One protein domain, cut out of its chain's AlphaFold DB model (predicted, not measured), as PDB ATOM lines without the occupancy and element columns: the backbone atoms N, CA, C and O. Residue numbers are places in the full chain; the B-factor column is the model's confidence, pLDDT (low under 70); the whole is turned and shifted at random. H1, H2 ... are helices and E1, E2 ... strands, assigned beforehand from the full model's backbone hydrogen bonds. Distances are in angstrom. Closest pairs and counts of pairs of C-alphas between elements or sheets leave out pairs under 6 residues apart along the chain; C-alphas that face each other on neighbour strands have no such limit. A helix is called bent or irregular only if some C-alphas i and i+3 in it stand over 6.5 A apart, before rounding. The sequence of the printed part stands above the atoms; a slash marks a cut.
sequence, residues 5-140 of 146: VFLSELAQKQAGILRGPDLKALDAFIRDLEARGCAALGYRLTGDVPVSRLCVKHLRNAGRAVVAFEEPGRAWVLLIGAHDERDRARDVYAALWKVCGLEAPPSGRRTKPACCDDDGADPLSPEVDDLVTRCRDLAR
ATOM      1  N   VAL A   5       7.129 -64.777 117.885       98.56
ATOM      2  CA  VAL A   5       7.801 -63.489 118.083       98.56
ATOM      3  C   VAL A   5       8.384 -63.402 119.483       98.56
ATOM      4  O   VAL A   5       7.670 -63.445 120.485       98.56
ATOM      5  N   PHE A   6       9.693 -63.197 119.542       98.62
ATOM      6  CA  PHE A   6      10.445 -62.998 120.770       98.62
ATOM      7  C   PHE A   6      10.927 -61.552 120.857       98.62
ATOM      8  O   PHE A   6      11.240 -60.915 119.851       98.62
ATOM      9  N   LEU A   7      10.999 -61.008 122.070       98.62
ATOM     10  CA  LEU A   7      11.621 -59.709 122.317       98.62
ATOM     11  C   LEU A   7      12.952 -59.947 123.023       98.62
ATOM     12  O   LEU A   7      12.990 -60.632 124.049       98.62
ATOM     13  N   SER A   8      14.019 -59.323 122.523       98.50
ATOM     14  CA  SER A   8      15.282 -59.242 123.259       98.50
ATOM     15  C   SER A   8      15.061 -58.554 124.614       98.50
ATOM     16  O   SER A   8      14.130 -57.762 124.774       98.50
ATOM     17  N   GLU A   9      15.937 -58.779 125.595       97.50
ATOM     18  CA  GLU A   9      15.830 -58.095 126.896       97.50
ATOM     19  C   GLU A   9      15.823 -56.561 126.762       97.50
ATOM     20  O   GLU A   9      15.151 -55.861 127.522       97.50
ATOM     21  N   LEU A  10      16.549 -56.024 125.776       97.19
ATOM     22  CA  LEU A  10      16.553 -54.590 125.498       97.19
ATOM     23  C   LEU A  10      15.209 -54.130 124.927       97.19
ATOM     24  O   LEU A  10      14.647 -53.152 125.423       97.19
ATOM     25  N   ALA A  11      14.662 -54.867 123.957       98.12
ATOM     26  CA  ALA A  11      13.343 -54.594 123.398       98.12
ATOM     27  C   ALA A  11      12.241 -54.697 124.462       98.12
ATOM     28  O   ALA A  11      11.359 -53.845 124.497       98.12
ATOM     29  N   GLN A  12      12.309 -55.666 125.382       98.12
ATOM     30  CA  GLN A  12      11.370 -55.779 126.505       98.12
ATOM     31  C   GLN A  12      11.396 -54.529 127.394       98.12
ATOM     32  O   GLN A  12      10.343 -53.982 127.729       98.12
ATOM     33  N   LYS A  13      12.585 -54.020 127.742       96.44
ATOM     34  CA  LYS A  13      12.716 -52.778 128.525       96.44
ATOM     35  C   LYS A  13      12.180 -51.565 127.773       96.44
ATOM     36  O   LYS A  13      11.490 -50.737 128.363       96.44
ATOM     37  N   GLN A  14      12.477 -51.472 126.479       96.50
ATOM     38  CA  GLN A  14      11.991 -50.398 125.615       96.50
ATOM     39  C   GLN A  14      10.465 -50.439 125.453       96.50
ATOM     40  O   GLN A  14       9.809 -49.406 125.553       96.50
ATOM     41  N   ALA A  15       9.876 -51.622 125.289       97.19
ATOM     42  CA  ALA A  15       8.428 -51.810 125.282       97.19
ATOM     43  C   ALA A  15       7.804 -51.411 126.630       97.19
ATOM     44  O   ALA A  15       6.788 -50.718 126.668       97.19
ATOM     45  N   GLY A  16       8.453 -51.770 127.745       96.94
ATOM     46  CA  GLY A  16       7.986 -51.499 129.107       96.94
ATOM     47  C   GLY A  16       7.865 -50.018 129.478       96.94
ATOM     48  O   GLY A  16       7.181 -49.689 130.452       96.94
ATOM     49  N   ILE A  17       8.468 -49.105 128.708       95.06
ATOM     50  CA  ILE A  17       8.322 -47.651 128.895       95.06
ATOM     51  C   ILE A  17       7.272 -47.015 127.973       95.06
ATOM     52  O   ILE A  17       6.878 -45.874 128.215       95.06
ATOM     53  N   LEU A  18       6.777 -47.727 126.955       95.94
ATOM     54  CA  LEU A  18       5.747 -47.205 126.053       95.94
ATOM     55  C   LEU A  18       4.406 -47.064 126.770       95.94
ATOM     56  O   LEU A  18       4.045 -47.865 127.633       95.94
ATOM     57  N   ARG A  19       3.632 -46.043 126.405       96.19
ATOM     58  CA  ARG A  19       2.315 -45.777 126.995       96.19
ATOM     59  C   ARG A  19       1.304 -45.430 125.912       96.19
ATOM     60  O   ARG A  19       1.658 -44.967 124.829       96.19
ATOM     61  N   GLY A  20       0.028 -45.638 126.230       96.44
ATOM     62  CA  GLY A  20      -1.089 -45.149 125.429       96.44
ATOM     63  C   GLY A  20      -1.006 -45.570 123.951       96.44
ATOM     64  O   GLY A  20      -0.874 -46.763 123.670       96.44
ATOM     65  N   PRO A  21      -1.110 -44.626 122.996       97.12
ATOM     66  CA  PRO A  21      -1.099 -44.938 121.566       97.12
ATOM     67  C   PRO A  21       0.163 -45.646 121.061       97.12
ATOM     68  O   PRO A  21       0.057 -46.442 120.132       97.12
ATOM     69  N   ASP A  22       1.332 -45.380 121.648       96.19
ATOM     70  CA  ASP A  22       2.586 -45.990 121.190       96.19
ATOM     71  C   ASP A  22       2.660 -47.468 121.585       96.19
ATOM     72  O   ASP A  22       3.049 -48.302 120.769       96.19
ATOM     73  N   LEU A  23       2.191 -47.812 122.792       97.31
ATOM     74  CA  LEU A  23       2.063 -49.208 123.222       97.31
ATOM     75  C   LEU A  23       1.070 -49.969 122.332       97.31
ATOM     76  O   LEU A  23       1.390 -51.040 121.830       97.31
ATOM     77  N   LYS A  24      -0.094 -49.375 122.034       98.06
ATOM     78  CA  LYS A  24      -1.079 -49.981 121.119       98.06
ATOM     79  C   LYS A  24      -0.509 -50.219 119.718       98.06
ATOM     80  O   LYS A  24      -0.854 -51.208 119.078       98.06
ATOM     81  N   ALA A  25       0.334 -49.308 119.228       98.12
ATOM     82  CA  ALA A  25       0.988 -49.461 117.933       98.12
ATOM     83  C   ALA A  25       2.004 -50.613 117.941       98.12
ATOM     84  O   ALA A  25       2.086 -51.344 116.955       98.12
ATOM     85  N   LEU A  26       2.739 -50.794 119.044       98.31
ATOM     86  CA  LEU A  26       3.609 -51.953 119.230       98.31
ATOM     87  C   LEU A  26       2.794 -53.255 119.264       98.31
ATOM     88  O   LEU A  26       3.103 -54.162 118.502       98.31
ATOM     89  N   ASP A  27       1.729 -53.329 120.064       98.38
ATOM     90  CA  ASP A  27       0.890 -54.533 120.172       98.38
ATOM     91  C   ASP A  27       0.283 -54.936 118.820       98.38
ATOM     92  O   ASP A  27       0.270 -56.111 118.450       98.38
ATOM     93  N   ALA A  28      -0.203 -53.954 118.053       98.44
ATOM     94  CA  ALA A  28      -0.720 -54.184 116.709       98.44
ATOM     95  C   ALA A  28       0.373 -54.695 115.761       98.44
ATOM     96  O   ALA A  28       0.118 -55.603 114.975       98.44
ATOM     97  N   PHE A  29       1.587 -54.145 115.855       98.56
ATOM     98  CA  PHE A  29       2.725 -54.620 115.078       98.56
ATOM     99  C   PHE A  29       3.117 -56.060 115.435       98.56
ATOM    100  O   PHE A  29       3.335 -56.844 114.520       98.56
ATOM    101  N   ILE A  30       3.175 -56.430 116.719       98.62
ATOM    102  CA  ILE A  30       3.523 -57.801 117.125       98.62
ATOM    103  C   ILE A  30       2.517 -58.803 116.549       98.62
ATOM    104  O   ILE A  30       2.926 -59.765 115.910       98.62
ATOM    105  N   ARG A  31       1.211 -58.525 116.654       98.50
ATOM    106  CA  ARG A  31       0.165 -59.382 116.060       98.50
ATOM    107  C   ARG A  31       0.281 -59.493 114.541       98.50
ATOM    108  O   ARG A  31       0.022 -60.547 113.968       98.50
ATOM    109  N   ASP A  32       0.638 -58.393 113.884       98.31
ATOM    110  CA  ASP A  32       0.844 -58.353 112.438       98.31
ATOM    111  C   ASP A  32       2.061 -59.198 112.028       98.31
ATOM    112  O   ASP A  32       1.987 -59.974 111.075       98.31
ATOM    113  N   LEU A  33       3.153 -59.105 112.794       98.44
ATOM    114  CA  LEU A  33       4.361 -59.909 112.618       98.44
ATOM    115  C   LEU A  33       4.088 -61.400 112.832       98.44
ATOM    116  O   LEU A  33       4.474 -62.206 111.991       98.44
ATOM    117  N   GLU A  34       3.361 -61.766 113.888       98.25
ATOM    118  CA  GLU A  34       2.949 -63.151 114.148       98.25
ATOM    119  C   GLU A  34       2.106 -63.738 113.007       98.25
ATOM    120  O   GLU A  34       2.179 -64.932 112.707       98.25
ATOM    121  N   ALA A  35       1.283 -62.907 112.364       97.44
ATOM    122  CA  ALA A  35       0.395 -63.335 111.295       97.44
ATOM    123  C   ALA A  35       1.081 -63.411 109.922       97.44
ATOM    124  O   ALA A  35       0.687 -64.247 109.105       97.44
ATOM    125  N   ARG A  36       2.045 -62.520 109.640       96.12
ATOM    126  CA  ARG A  36       2.550 -62.283 108.274       96.12
ATOM    127  C   ARG A  36       4.072 -62.340 108.108       96.12
ATOM    128  O   ARG A  36       4.530 -62.156 106.982       96.12
ATOM    129  N   GLY A  37       4.856 -62.571 109.163       96.56
ATOM    130  CA  GLY A  37       6.321 -62.656 109.069       96.56
ATOM    131  C   GLY A  37       6.944 -61.395 108.456       96.56
ATOM    132  O   GLY A  37       6.521 -60.276 108.766       96.56
ATOM    133  N   CYS A  38       7.916 -61.551 107.549       96.81
ATOM    134  CA  CYS A  38       8.585 -60.440 106.859       96.81
ATOM    135  C   CYS A  38       7.623 -59.438 106.191       96.81
ATOM    136  O   CYS A  38       7.931 -58.244 106.129       96.81
ATOM    137  N   ALA A  39       6.432 -59.864 105.750       96.50
ATOM    138  CA  ALA A  39       5.461 -58.992 105.084       96.50
ATOM    139  C   ALA A  39       4.786 -57.987 106.039       96.50
ATOM    140  O   ALA A  39       4.118 -57.044 105.597       96.50
ATOM    141  N   ALA A  40       4.947 -58.165 107.355       97.44
ATOM    142  CA  ALA A  40       4.546 -57.184 108.357       97.44
ATOM    143  C   ALA A  40       5.537 -56.016 108.479       97.44
ATOM    144  O   ALA A  40       5.188 -54.964 109.025       97.44
ATOM    145  N   LEU A  41       6.767 -56.170 107.986       97.81
ATOM    146  CA  LEU A  41       7.834 -55.177 108.098       97.81
ATOM    147  C   LEU A  41       7.754 -54.160 106.953       97.81
ATOM    148  O   LEU A  41       6.997 -54.311 105.999       97.81
ATOM    149  N   GLY A  42       8.506 -53.067 107.080       95.62
ATOM    150  CA  GLY A  42       8.576 -52.031 106.051       95.62
ATOM    151  C   GLY A  42       9.678 -52.303 105.034       95.62
ATOM    152  O   GLY A  42       9.417 -52.382 103.840       95.62
ATOM    153  N   TYR A  43      10.918 -52.415 105.507       96.06
ATOM    154  CA  TYR A  43      12.085 -52.574 104.639       96.06
ATOM    155  C   TYR A  43      13.207 -53.343 105.325       96.06
ATOM    156  O   TYR A  43      13.281 -53.380 106.555       96.06
ATOM    157  N   ARG A  44      14.098 -53.908 104.513       94.75
ATOM    158  CA  ARG A  44      15.378 -54.471 104.942       94.75
ATOM    159  C   ARG A  44      16.439 -53.374 104.972       94.75
ATOM    160  O   ARG A  44      16.427 -52.456 104.147       94.75
ATOM    161  N   LEU A  45      17.332 -53.433 105.948       93.44
ATOM    162  CA  LEU A  45      18.493 -52.554 105.999       93.44
ATOM    163  C   LEU A  45      19.526 -52.960 104.947       93.44
ATOM    164  O   LEU A  45      19.504 -54.058 104.401       93.44
ATOM    165  N   THR A  46      20.431 -52.037 104.641       90.56
ATOM    166  CA  THR A  46      21.461 -52.211 103.614       90.56
ATOM    167  C   THR A  46      22.832 -51.990 104.225       90.56
ATOM    168  O   THR A  46      23.015 -51.033 104.979       90.56
ATOM    169  N   GLY A  47      23.784 -52.845 103.872       88.19
ATOM    170  CA  GLY A  47      25.142 -52.863 104.407       88.19
ATOM    171  C   GLY A  47      25.656 -54.296 104.489       88.19
ATOM    172  O   GLY A  47      24.997 -55.223 104.017       88.19
ATOM    173  N   ASP A  48      26.807 -54.490 105.115       90.19
ATOM    174  CA  ASP A  48      27.350 -55.830 105.326       90.19
ATOM    175  C   ASP A  48      26.553 -56.603 106.383       90.19
ATOM    176  O   ASP A  48      25.796 -56.033 107.173       90.19
ATOM    177  N   VAL A  49      26.710 -57.925 106.395       89.56
ATOM    178  CA  VAL A  49      26.161 -58.784 107.452       89.56
ATOM    179  C   VAL A  49      26.765 -58.354 108.804       89.56
ATOM    180  O   VAL A  49      27.968 -58.105 108.873       89.56
ATOM    181  N   PRO A  50      25.962 -58.234 109.880       93.00
ATOM    182  CA  PRO A  50      24.561 -58.657 109.988       93.00
ATOM    183  C   PRO A  50      23.523 -57.615 109.541       93.00
ATOM    184  O   PRO A  50      22.346 -57.946 109.445       93.00
ATOM    185  N   VAL A  51      23.912 -56.371 109.242       93.25
ATOM    186  CA  VAL A  51      22.982 -55.257 108.969       93.25
ATOM    187  C   VAL A  51      22.014 -55.571 107.834       93.25
ATOM    188  O   VAL A  51      20.817 -55.336 107.983       93.25
ATOM    189  N   SER A  52      22.496 -56.123 106.721       92.62
ATOM    190  CA  SER A  52      21.646 -56.440 105.563       92.62
ATOM    191  C   SER A  52      20.602 -57.521 105.807       92.62
ATOM    192  O   SER A  52      19.749 -57.708 104.949       92.62
ATOM    193  N   ARG A  53      20.618 -58.223 106.942       94.88
ATOM    194  CA  ARG A  53      19.609 -59.240 107.290       94.88
ATOM    195  C   ARG A  53      18.558 -58.728 108.272       94.88
ATOM    196  O   ARG A  53      17.637 -59.447 108.636       94.88
ATOM    197  N   LEU A  54      18.674 -57.471 108.689       97.00
ATOM    198  CA  LEU A  54      17.758 -56.860 109.640       97.00
ATOM    199  C   LEU A  54      16.650 -56.109 108.917       97.00
ATOM    200  O   LEU A  54      16.889 -55.356 107.969       97.00
ATOM    201  N   CYS A  55      15.433 -56.258 109.419       97.88
ATOM    202  CA  CYS A  55      14.267 -55.554 108.923       97.88
ATOM    203  C   CYS A  55      13.777 -54.497 109.900       97.88
ATOM    204  O   CYS A  55      13.943 -54.601 111.114       97.88
ATOM    205  N   VAL A  56      13.131 -53.469 109.359       97.94
ATOM    206  CA  VAL A  56      12.593 -52.354 110.131       97.94
ATOM    207  C   VAL A  56      11.117 -52.168 109.833       97.94
ATOM    208  O   VAL A  56      10.690 -52.119 108.677       97.94
ATOM    209  N   LYS A  57      10.335 -51.978 110.894       98.06
ATOM    210  CA  LYS A  57       8.971 -51.458 110.828       98.06
ATOM    211  C   LYS A  57       8.939 -50.032 111.352       98.06
ATOM    212  O   LYS A  57       9.452 -49.744 112.431       98.06
ATOM    213  N   HIS A  58       8.295 -49.139 110.607       97.38
ATOM    214  CA  HIS A  58       7.847 -47.866 111.157       97.38
ATOM    215  C   HIS A  58       6.619 -48.100 112.039       97.38
ATOM    216  O   HIS A  58       5.622 -48.662 111.584       97.38
ATOM    217  N   LEU A  59       6.705 -47.655 113.286       96.56
ATOM    218  CA  LEU A  59       5.581 -47.563 114.204       96.56
ATOM    219  C   LEU A  59       4.999 -46.143 114.143       96.56
ATOM    220  O   LEU A  59       5.258 -45.376 113.212       96.56
ATOM    221  N   ARG A  60       4.202 -45.782 115.148       93.38
ATOM    222  CA  ARG A  60       3.665 -44.432 115.295       93.38
ATOM    223  C   ARG A  60       4.797 -43.401 115.440       93.38
ATOM    224  O   ARG A  60       5.815 -43.662 116.080       93.38
ATOM    225  N   ASN A  61       4.590 -42.206 114.880       92.00
ATOM    226  CA  ASN A  61       5.545 -41.095 114.915       92.00
ATOM    227  C   ASN A  61       6.937 -41.516 114.385       92.00
ATOM    228  O   ASN A  61       7.065 -42.151 113.336       92.00
ATOM    229  N   ALA A  62       7.993 -41.170 115.119       93.25
ATOM    230  CA  ALA A  62       9.360 -41.576 114.825       93.25
ATOM    231  C   ALA A  62       9.686 -43.009 115.290       93.25
ATOM    232  O   ALA A  62      10.823 -43.443 115.131       93.25
ATOM    233  N   GLY A  63       8.730 -43.752 115.858       96.81
ATOM    234  CA  GLY A  63       8.954 -45.089 116.399       96.81
ATOM    235  C   GLY A  63       9.390 -46.097 115.335       96.81
ATOM    236  O   GLY A  63       8.891 -46.103 114.204       96.81
ATOM    237  N   ARG A  64      10.325 -46.967 115.695       98.06
ATOM    238  CA  ARG A  64      10.850 -48.057 114.877       98.06
ATOM    239  C   ARG A  64      10.906 -49.330 115.705       98.06
ATOM    240  O   ARG A  64      11.239 -49.276 116.887       98.06
ATOM    241  N   ALA A  65      10.639 -50.454 115.056       98.56
ATOM    242  CA  ALA A  65      11.015 -51.771 115.544       98.56
ATOM    243  C   ALA A  65      12.043 -52.375 114.586       98.56
ATOM    244  O   ALA A  65      11.847 -52.308 113.369       98.56
ATOM    245  N   VAL A  66      13.126 -52.933 115.129       98.56
ATOM    246  CA  VAL A  66      14.150 -53.664 114.370       98.56
ATOM    247  C   VAL A  66      14.000 -55.151 114.655       98.56
ATOM    248  O   VAL A  66      13.960 -55.548 115.819       98.56
ATOM    249  N   VAL A  67      13.915 -55.952 113.597       98.75
ATOM    250  CA  VAL A  67      13.630 -57.388 113.654       98.75
ATOM    251  C   VAL A  67      14.686 -58.180 112.897       98.75
ATOM    252  O   VAL A  67      15.118 -57.761 111.824       98.75
ATOM    253  N   ALA A  68      15.066 -59.327 113.449       98.31
ATOM    254  CA  ALA A  68      15.825 -60.371 112.771       98.31
ATOM    255  C   ALA A  68      14.995 -61.660 112.722       98.31
ATOM    256  O   ALA A  68      14.193 -61.904 113.624       98.31
ATOM    257  N   PHE A  69      15.197 -62.477 111.692       97.69
ATOM    258  CA  PHE A  69      14.584 -63.800 111.584       97.69
ATOM    259  C   PHE A  69      15.650 -64.856 111.856       97.69
ATOM    260  O   PHE A  69      16.701 -64.845 111.225       97.69
ATOM    261  N   GLU A  70      15.398 -65.720 112.830       96.56
ATOM    262  CA  GLU A  70      16.333 -66.770 113.257       96.56
ATOM    263  C   GLU A  70      16.262 -67.963 112.306       96.56
ATOM    264  O   GLU A  70      17.252 -68.385 111.716       96.56
ATOM    265  N   GLU A  71      15.041 -68.430 112.092       94.88
ATOM    266  CA  GLU A  71      14.671 -69.522 111.208       94.88
ATOM    267  C   GLU A  71      13.251 -69.258 110.678       94.88
ATOM    268  O   GLU A  71      12.565 -68.359 111.186       94.88
ATOM    269  N   PRO A  72      12.779 -69.988 109.651       93.62
ATOM    270  CA  PRO A  72      11.437 -69.782 109.119       93.62
ATOM    271  C   PRO A  72      10.377 -69.870 110.222       93.62
ATOM    272  O   PRO A  72      10.249 -70.887 110.899       93.62
ATOM    273  N   GLY A  73       9.601 -68.799 110.397       94.81
ATOM    274  CA  GLY A  73       8.567 -68.747 111.431       94.81
ATOM    275  C   GLY A  73       9.065 -68.390 112.834       94.81
ATOM    276  O   GLY A  73       8.254 -68.419 113.753       94.81
ATOM    277  N   ARG A  74      10.326 -67.977 113.019       97.69
ATOM    278  CA  ARG A  74      10.811 -67.383 114.277       97.69
ATOM    279  C   ARG A  74      11.459 -66.027 114.059       97.69
ATOM    280  O   ARG A  74      12.433 -65.888 113.319       97.69
ATOM    281  N   ALA A  75      10.927 -65.020 114.744       98.38
ATOM    282  CA  ALA A  75      11.396 -63.647 114.658       98.38
ATOM    283  C   ALA A  75      11.767 -63.082 116.031       98.38
ATOM    284  O   ALA A  75      11.061 -63.265 117.022       98.38
ATOM    285  N   TRP A  76      12.839 -62.299 116.056       98.75
ATOM    286  CA  TRP A  76      13.297 -61.558 117.220       98.75
ATOM    287  C   TRP A  76      13.159 -60.063 116.984       98.75
ATOM    288  O   TRP A  76      13.819 -59.493 116.117       98.75
ATOM    289  N   VAL A  77      12.351 -59.399 117.805       98.75
ATOM    290  CA  VAL A  77      12.381 -57.946 117.944       98.75
ATOM    291  C   VAL A  77      13.593 -57.591 118.798       98.75
ATOM    292  O   VAL A  77      13.622 -57.815 120.010       98.75
ATOM    293  N   LEU A  78      14.613 -57.040 118.147       98.69
ATOM    294  CA  LEU A  78      15.879 -56.687 118.778       98.69
ATOM    295  C   LEU A  78      15.790 -55.350 119.507       98.69
ATOM    296  O   LEU A  78      16.301 -55.228 120.618       98.69
ATOM    297  N   LEU A  79      15.142 -54.360 118.886       98.50
ATOM    298  CA  LEU A  79      15.072 -52.983 119.376       98.50
ATOM    299  C   LEU A  79      13.714 -52.355 119.076       98.50
ATOM    300  O   LEU A  79      13.153 -52.555 117.999       98.50
ATOM    301  N   ILE A  80      13.243 -51.520 119.997       98.19
ATOM    302  CA  ILE A  80      12.082 -50.644 119.848       98.19
ATOM    303  C   ILE A  80      12.494 -49.244 120.310       98.19
ATOM    304  O   ILE A  80      12.990 -49.065 121.418       98.19
ATOM    305  N   GLY A  81      12.300 -48.220 119.488       96.56
ATOM    306  CA  GLY A  81      12.703 -46.868 119.874       96.56
ATOM    307  C   GLY A  81      12.372 -45.815 118.835       96.56
ATOM    308  O   GLY A  81      11.959 -46.136 117.723       96.56
ATOM    309  N   ALA A  82      12.537 -44.546 119.194       95.62
ATOM    310  CA  ALA A  82      12.397 -43.453 118.243       95.62
ATOM    311  C   ALA A  82      13.636 -43.357 117.346       95.62
ATOM    312  O   ALA A  82      14.755 -43.604 117.786       95.62
ATOM    313  N   HIS A  83      13.433 -42.964 116.095       95.00
ATOM    314  CA  HIS A  83      14.495 -42.416 115.270       95.00
ATOM    315  C   HIS A  83      14.687 -40.938 115.627       95.00
ATOM    316  O   HIS A  83      13.818 -40.122 115.315       95.00
ATOM    317  N   ASP A  84      15.792 -40.607 116.292       92.12
ATOM    318  CA  ASP A  84      16.078 -39.253 116.779       92.12
ATOM    319  C   ASP A  84      17.516 -38.841 116.452       92.12
ATOM    320  O   ASP A  84      18.450 -39.040 117.223       92.12
ATOM    321  N   GLU A  85      17.702 -38.206 115.297       85.38
ATOM    322  CA  GLU A  85      19.022 -37.749 114.846       85.38
ATOM    323  C   GLU A  85      19.643 -36.676 115.763       85.38
ATOM    324  O   GLU A  85      20.844 -36.415 115.668       85.38
ATOM    325  N   ARG A  86      18.852 -36.054 116.653       88.25
ATOM    326  CA  ARG A  86      19.310 -34.998 117.569       88.25
ATOM    327  C   ARG A  86      19.830 -35.559 118.890       88.25
ATOM    328  O   ARG A  86      20.706 -34.942 119.491       88.25
ATOM    329  N   ASP A  87      19.327 -36.712 119.329       87.06
ATOM    330  CA  ASP A  87      19.749 -37.378 120.565       87.06
ATOM    331  C   ASP A  87      20.129 -38.846 120.316       87.06
ATOM    332  O   ASP A  87      19.325 -39.773 120.441       87.06
ATOM    333  N   ARG A  88      21.422 -39.069 120.049       83.94
ATOM    334  CA  ARG A  88      21.993 -40.411 119.845       83.94
ATOM    335  C   ARG A  88      21.809 -41.357 121.035       83.94
ATOM    336  O   ARG A  88      21.945 -42.561 120.855       83.94
ATOM    337  N   ALA A  89      21.562 -40.860 122.249       84.50
ATOM    338  CA  ALA A  89      21.315 -41.737 123.394       84.50
ATOM    339  C   ALA A  89      19.915 -42.368 123.345       84.50
ATOM    340  O   ALA A  89      19.704 -43.428 123.935       84.50
ATOM    341  N   ARG A  90      18.971 -41.729 122.645       85.19
ATOM    342  CA  ARG A  90      17.584 -42.191 122.473       85.19
ATOM    343  C   ARG A  90      17.311 -42.760 121.085       85.19
ATOM    344  O   ARG A  90      16.299 -43.436 120.904       85.19
ATOM    345  N   ASP A  91      18.203 -42.498 120.137       93.31
ATOM    346  CA  ASP A  91      18.084 -42.964 118.767       93.31
ATOM    347  C   ASP A  91      18.217 -44.487 118.638       93.31
ATOM    348  O   ASP A  91      19.223 -45.103 119.006       93.31
ATOM    349  N   VAL A  92      17.206 -45.095 118.027       95.38
ATOM    350  CA  VAL A  92      17.158 -46.529 117.742       95.38
ATOM    351  C   VAL A  92      18.299 -46.982 116.830       95.38
ATOM    352  O   VAL A  92      18.814 -48.082 117.021       95.38
ATOM    353  N   TYR A  93      18.743 -46.156 115.874       94.38
ATOM    354  CA  TYR A  93      19.848 -46.541 114.993       94.38
ATOM    355  C   TYR A  93      21.201 -46.450 115.685       94.38
ATOM    356  O   TYR A  93      22.040 -47.323 115.479       94.38
ATOM    357  N   ALA A  94      21.408 -45.475 116.568       92.81
ATOM    358  CA  ALA A  94      22.593 -45.454 117.417       92.81
ATOM    359  C   ALA A  94      22.708 -46.718 118.294       92.81
ATOM    360  O   ALA A  94      23.806 -47.258 118.447       92.81
ATOM    361  N   ALA A  95      21.594 -47.222 118.838       94.44
ATOM    362  CA  ALA A  95      21.575 -48.506 119.544       94.44
ATOM    363  C   ALA A  95      21.812 -49.692 118.593       94.44
ATOM    364  O   ALA A  95      22.580 -50.596 118.922       94.44
ATOM    365  N   LEU A  96      21.206 -49.667 117.402       96.12
ATOM    366  CA  LEU A  96      21.362 -50.713 116.395       96.12
ATOM    367  C   LEU A  96      22.816 -50.934 116.000       96.12
ATOM    368  O   LEU A  96      23.268 -52.072 115.978       96.12
ATOM    369  N   TRP A  97      23.563 -49.867 115.721       94.50
ATOM    370  CA  TRP A  97      24.956 -50.013 115.301       94.50
ATOM    371  C   TRP A  97      25.800 -50.674 116.385       94.50
ATOM    372  O   TRP A  97      26.552 -51.594 116.081       94.50
ATOM    373  N   LYS A  98      25.556 -50.350 117.659       94.12
ATOM    374  CA  LYS A  98      26.193 -51.043 118.787       94.12
ATOM    375  C   LYS A  98      25.827 -52.527 118.845       94.12
ATOM    376  O   LYS A  98      26.712 -53.351 119.047       94.12
ATOM    377  N   VAL A  99      24.556 -52.883 118.626       95.81
ATOM    378  CA  VAL A  99      24.119 -54.293 118.539       95.81
ATOM    379  C   VAL A  99      24.812 -55.007 117.374       95.81
ATOM    380  O   VAL A  99      25.290 -56.128 117.524       95.81
ATOM    381  N   CYS A 100      24.963 -54.351 116.226       94.81
ATOM    382  CA  CYS A 100      25.692 -54.903 115.085       94.81
ATOM    383  C   CYS A 100      27.218 -54.945 115.292       94.81
ATOM    384  O   CYS A 100      27.906 -55.557 114.481       94.81
ATOM    385  N   GLY A 101      27.753 -54.374 116.379       93.12
ATOM    386  CA  GLY A 101      29.197 -54.302 116.638       93.12
ATOM    387  C   GLY A 101      29.911 -53.223 115.819       93.12
ATOM    388  O   GLY A 101      31.112 -53.312 115.598       93.12
ATOM    389  N   LEU A 102      29.171 -52.220 115.348       90.88
ATOM    390  CA  LEU A 102      29.661 -51.127 114.519       90.88
ATOM    391  C   LEU A 102      29.806 -49.844 115.343       90.88
ATOM    392  O   LEU A 102      28.877 -49.417 116.034       90.88
ATOM    393  N   GLU A 103      30.958 -49.189 115.216       81.69
ATOM    394  CA  GLU A 103      31.226 -47.896 115.861       81.69
ATOM    395  C   GLU A 103      30.524 -46.726 115.154       81.69
ATOM    396  O   GLU A 103      30.218 -45.703 115.772       81.69
ATOM    397  N   ALA A 104      30.232 -46.884 113.861       79.38
ATOM    398  CA  ALA A 104      29.571 -45.891 113.028       79.38
ATOM    399  C   ALA A 104      28.534 -46.546 112.098       79.38
ATOM    400  O   ALA A 104      28.648 -47.733 111.783       79.38
ATOM    401  N   PRO A 105      27.524 -45.788 111.630       80.25
ATOM    402  CA  PRO A 105      26.612 -46.279 110.607       80.25
ATOM    403  C   PRO A 105      27.381 -46.669 109.333       80.25
ATOM    404  O   PRO A 105      28.338 -45.970 108.987       80.25
ATOM    405  N   PRO A 106      26.931 -47.693 108.585       78.75
ATOM    406  CA  PRO A 106      27.523 -48.033 107.295       78.75
ATOM    407  C   PRO A 106      27.571 -46.818 106.360       78.75
ATOM    408  O   PRO A 106      26.603 -46.048 106.280       78.75
ATOM    409  N   SER A 107      28.698 -46.648 105.666       73.94
ATOM    410  CA  SER A 107      28.868 -45.625 104.636       73.94
ATOM    411  C   SER A 107      28.194 -46.059 103.328       73.94
ATOM    412  O   SER A 107      28.020 -47.245 103.056       73.94
ATOM    413  N   GLY A 108      27.778 -45.087 102.512       72.12
ATOM    414  CA  GLY A 108      27.159 -45.336 101.208       72.12
ATOM    415  C   GLY A 108      25.659 -45.038 101.137       72.12
ATOM    416  O   GLY A 108      25.022 -44.587 102.093       72.12
ATOM    417  N   ARG A 109      25.090 -45.238  99.942       73.69
ATOM    418  CA  ARG A 109      23.683 -44.934  99.663       73.69
ATOM    419  C   ARG A 109      22.791 -45.992 100.303       73.69
ATOM    420  O   ARG A 109      22.772 -47.138  99.866       73.69
ATOM    421  N   ARG A 110      21.996 -45.585 101.294       75.94
ATOM    422  CA  ARG A 110      20.951 -46.435 101.875       75.94
ATOM    423  C   ARG A 110      19.818 -46.599 100.870       75.94
ATOM    424  O   ARG A 110      19.181 -45.612 100.493       75.94
ATOM    425  N   THR A 111      19.557 -47.828 100.451       84.69
ATOM    426  CA  THR A 111      18.307 -48.184  99.771       84.69
ATOM    427  C   THR A 111      17.349 -48.795 100.798       84.69
ATOM    428  O   THR A 111      17.739 -49.113 101.921       84.69
ATOM    429  N   LYS A 112      16.059 -48.867 100.468       88.88
ATOM    430  CA  LYS A 112      15.035 -49.471 101.334       88.88
ATOM    431  C   LYS A 112      14.323 -50.581 100.566       88.88
ATOM    432  O   LYS A 112      13.171 -50.385 100.180       88.88
ATOM    433  N   PRO A 113      15.020 -51.688 100.260       92.81
ATOM    434  CA  PRO A 113      14.370 -52.845  99.659       92.81
ATOM    435  C   PRO A 113      13.295 -53.393 100.605       92.81
ATOM    436  O   PRO A 113      13.330 -53.134 101.812       92.81
ATOM    437  N   ALA A 114      12.340 -54.149 100.066       94.44
ATOM    438  CA  ALA A 114      11.358 -54.851 100.886       94.44
ATOM    439  C   ALA A 114      12.053 -55.746 101.932       94.44
ATOM    440  O   ALA A 114      13.207 -56.143 101.766       94.44
ATOM    441  N   CYS A 115      11.373 -56.013 103.055       95.94
ATOM    442  CA  CYS A 115      11.935 -56.900 104.076       95.94
ATOM    443  C   CYS A 115      12.064 -58.334 103.559       95.94
ATOM    444  O   CYS A 115      13.141 -58.918 103.671       95.94
ATOM    445  N   CYS A 116      10.983 -58.870 102.991       94.88
ATOM    446  CA  CYS A 116      11.009 -60.166 102.327       94.88
ATOM    447  C   CYS A 116      11.954 -60.138 101.125       94.88
ATOM    448  O   CYS A 116      12.174 -59.073 100.541       94.88
ATOM    449  N   ASP A 117      12.526 -61.287 100.782       87.31
ATOM    450  CA  ASP A 117      13.176 -61.440  99.482       87.31
ATOM    451  C   ASP A 117      12.140 -61.521  98.345       87.31
ATOM    452  O   ASP A 117      10.935 -61.356  98.563       87.31
ATOM    453  N   ASP A 118      12.627 -61.726  97.123       85.12
ATOM    454  CA  ASP A 118      11.797 -61.732  95.918       85.12
ATOM    455  C   ASP A 118      10.787 -62.897  95.897       85.12
ATOM    456  O   ASP A 118       9.732 -62.776  95.274       85.12
ATOM    457  N   ASP A 119      11.057 -63.976  96.641       86.94
ATOM    458  CA  ASP A 119      10.163 -65.128  96.803       86.94
ATOM    459  C   ASP A 119       9.181 -64.953  97.980       86.94
ATOM    460  O   ASP A 119       8.346 -65.820  98.255       86.94
ATOM    461  N   GLY A 120       9.246 -63.817  98.682       87.38
ATOM    462  CA  GLY A 120       8.410 -63.530  99.843       87.38
ATOM    463  C   GLY A 120       8.888 -64.203 101.132       87.38
ATOM    464  O   GLY A 120       8.115 -64.268 102.090       87.38
ATOM    465  N   ALA A 121      10.125 -64.699 101.175       89.75
ATOM    466  CA  ALA A 121      10.697 -65.376 102.327       89.75
ATOM    467  C   ALA A 121      11.406 -64.415 103.298       89.75
ATOM    468  O   ALA A 121      11.837 -63.303 102.959       89.75
ATOM    469  N   ASP A 122      11.497 -64.862 104.553       91.31
ATOM    470  CA  ASP A 122      12.140 -64.137 105.643       91.31
ATOM    471  C   ASP A 122      13.669 -64.054 105.421       91.31
ATOM    472  O   ASP A 122      14.303 -65.072 105.129       91.31
ATOM    473  N   PRO A 123      14.315 -62.885 105.612       92.31
ATOM    474  CA  PRO A 123      15.773 -62.789 105.583       92.31
ATOM    475  C   PRO A 123      16.390 -63.416 106.832       92.31
ATOM    476  O   PRO A 123      16.587 -62.746 107.848       92.31
ATOM    477  N   LEU A 124      16.703 -64.704 106.748       94.56
ATOM    478  CA  LEU A 124      17.291 -65.445 107.860       94.56
ATOM    479  C   LEU A 124      18.671 -64.900 108.240       94.56
ATOM    480  O   LEU A 124      19.494 -64.565 107.382       94.56
ATOM    481  N   SER A 125      18.923 -64.848 109.545       93.50
ATOM    482  CA  SER A 125      20.126 -64.302 110.160       93.50
ATOM    483  C   SER A 125      20.738 -65.311 111.135       93.50
ATOM    484  O   SER A 125      20.385 -65.305 112.311       93.50
ATOM    485  N   PRO A 126      21.716 -66.123 110.693       92.69
ATOM    486  CA  PRO A 126      22.513 -66.997 111.561       92.69
ATOM    487  C   PRO A 126      23.114 -66.299 112.791       92.69
ATOM    488  O   PRO A 126      23.383 -66.936 113.799       92.69
ATOM    489  N   GLU A 127      23.320 -64.982 112.725       94.19
ATOM    490  CA  GLU A 127      23.899 -64.170 113.799       94.19
ATOM    491  C   GLU A 127      22.882 -63.734 114.881       94.19
ATOM    492  O   GLU A 127      23.223 -62.909 115.732       94.19
ATOM    493  N   VAL A 128      21.630 -64.219 114.861       96.38
ATOM    494  CA  VAL A 128      20.582 -63.786 115.813       96.38
ATOM    495  C   VAL A 128      21.004 -63.967 117.271       96.38
ATOM    496  O   VAL A 128      20.833 -63.028 118.050       96.38
ATOM    497  N   ASP A 129      21.614 -65.093 117.638       96.38
ATOM    498  CA  ASP A 129      22.064 -65.345 119.015       96.38
ATOM    499  C   ASP A 129      23.077 -64.301 119.512       96.38
ATOM    500  O   ASP A 129      22.977 -63.789 120.638       96.38
ATOM    501  N   ASP A 130      24.021 -63.915 118.652       97.06
ATOM    502  CA  ASP A 130      25.009 -62.876 118.946       97.06
ATOM    503  C   ASP A 130      24.342 -61.504 119.090       97.06
ATOM    504  O   ASP A 130      24.651 -60.739 120.011       97.06
ATOM    505  N   LEU A 131      23.388 -61.185 118.207       97.75
ATOM    506  CA  LEU A 131      22.626 -59.936 118.259       97.75
ATOM    507  C   LEU A 131      21.790 -59.847 119.544       97.75
ATOM    508  O   LEU A 131      21.792 -58.808 120.210       97.75
ATOM    509  N   VAL A 132      21.111 -60.931 119.929       97.81
ATOM    510  CA  VAL A 132      20.326 -61.021 121.169       97.81
ATOM    511  C   VAL A 132      21.236 -60.899 122.394       97.81
ATOM    512  O   VAL A 132      20.905 -60.170 123.334       97.81
ATOM    513  N   THR A 133      22.415 -61.525 122.374       97.31
ATOM    514  CA  THR A 133      23.413 -61.409 123.448       97.31
ATOM    515  C   THR A 133      23.906 -59.969 123.611       97.31
ATOM    516  O   THR A 133      23.905 -59.436 124.722       97.31
ATOM    517  N   ARG A 134      24.223 -59.273 122.515       96.75
ATOM    518  CA  ARG A 134      24.615 -57.854 122.561       96.75
ATOM    519  C   ARG A 134      23.469 -56.948 123.014       96.75
ATOM    520  O   ARG A 134      23.704 -55.991 123.750       96.75
ATOM    521  N   CYS A 135      22.224 -57.260 122.645       97.19
ATOM    522  CA  CYS A 135      21.051 -56.572 123.190       97.19
ATOM    523  C   CYS A 135      20.974 -56.731 124.715       97.19
ATOM    524  O   CYS A 135      20.779 -55.742 125.420       97.19
ATOM    525  N   ARG A 136      21.174 -57.948 125.241       96.38
ATOM    526  CA  ARG A 136      21.230 -58.199 126.689       96.38
ATOM    527  C   ARG A 136      22.313 -57.360 127.365       96.38
ATOM    528  O   ARG A 136      22.044 -56.742 128.394       96.38
ATOM    529  N   ASP A 137      23.513 -57.294 126.796       95.19
ATOM    530  CA  ASP A 137      24.601 -56.507 127.386       95.19
ATOM    531  C   ASP A 137      24.304 -55.005 127.395       95.19
ATOM    532  O   ASP A 137      24.548 -54.338 128.401       95.19
ATOM    533  N   LEU A 138      23.686 -54.478 126.337       92.69
ATOM    534  CA  LEU A 138      23.235 -53.084 126.283       92.69
ATOM    535  C   LEU A 138      22.055 -52.797 127.223       92.69
ATOM    536  O   LEU A 138      21.896 -51.671 127.692       92.69
ATOM    537  N   ALA A 139      21.230 -53.801 127.522       92.25
ATOM    538  CA  ALA A 139      20.145 -53.680 128.486       92.25
ATOM    539  C   ALA A 139      20.653 -53.611 129.933       92.25
ATOM    540  O   ALA A 139      19.916 -53.153 130.815       92.25
ATOM    541  N   ARG A 140      21.868 -54.091 130.228       89.44
ATOM    542  CA  ARG A 140      22.411 -54.084 131.591       89.44
ATOM    543  C   ARG A 140      22.723 -52.648 132.028       89.44
ATOM    544  O   ARG A 140      23.334 -51.890 131.279       89.44
TER     545      ARG A 140
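AT A GLANCE: This is residues 5 to 140 of the 146 residues of an uncharacterized protein of Sphaerisporangium album (UniProt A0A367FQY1). A twisted sheet of four strands forms the middle layer, with the long helix H2 over one face and H3 and H4 over the other. H1 sits at the sheet's own level beside the strands, and the long stretch of residues 101 to 127, with no named element, runs far out between H3 and H4. The printed part has 136 residues, with four named helices and four named strands in the order E1 H1 H2 E2 E3 E4 H3 H4. The mixed sheet runs E1 E4 E3 E2, and the class is mixed, helices and strands. The whole is compact, with a radius of gyration of the C-alphas of 13.6 A and spans of 36 by 33 by 26 A.

IN THESE COORDINATES: E1, residues 5 to 7, begins at C-alpha 5 (7.801, -63.489, 118.083). H1 is residues 9 to 17, 13.0 A long. H2, residues 20 to 40, is 21.6 A long and irregular: C-alphas 35 and 38 are 9.8 A apart, with a kink of 91 degrees near residue 34. E2 is residues 55 to 58. E3, residues 63 to 71, is 25.6 A long, and E4, residues 74 to 82, is 24.3 A. H3 is residues 92 to 100, 12.2 A. H4, residues 128 to 139, is 16.2 A and ends at C-alpha 139 (20.145, -53.680, 128.486).

HOW THE PARTS SIT: E1 and E4 are parallel, with N 77 and O 6 2.8 A apart. E2, E3 and E4 form a meander, each strand the antiparallel neighbour of the one before, as two hairpins; N 67 and O 55 are 2.8 A apart, and N 64 and O 81 2.7 A. E1, H1 H2, E2 is a split strand-helix-strand unit, two strands of one sheet that are not neighbours, with the helices H1 and H2 between them along the chain and E4 and E3 between them in the sheet, and its crossover is left-handed. H2 lies over E4 and E3 at a height over the sheet of 8.5 A. On the opposite face, H3 lies over E4 at 8.6 A, and H4 at 9.9 A. H3 and H4 touch at C-alphas 99 and 134, 5.4 A apart, at a steep tilt of 57 degrees. H1, at a height of 1.2 A, touches H4 at C-alphas 10 and 139, 4.8 A apart. H2 and H4 are apart. Every O i to N i+4 pair is within hydrogen-bond range in H1 and H4; H2 has 14 of 17 and H3 4 of 5.

THE WHOLE: The C-alphas farthest apart, those of Asp 119 and Arg 140, are 38.5 A apart. The printed part has no cut. The links H2 to E2 and H3 to H4 are long. The mean pLDDT of the printed part is 93.9, and no printed residue is under 70.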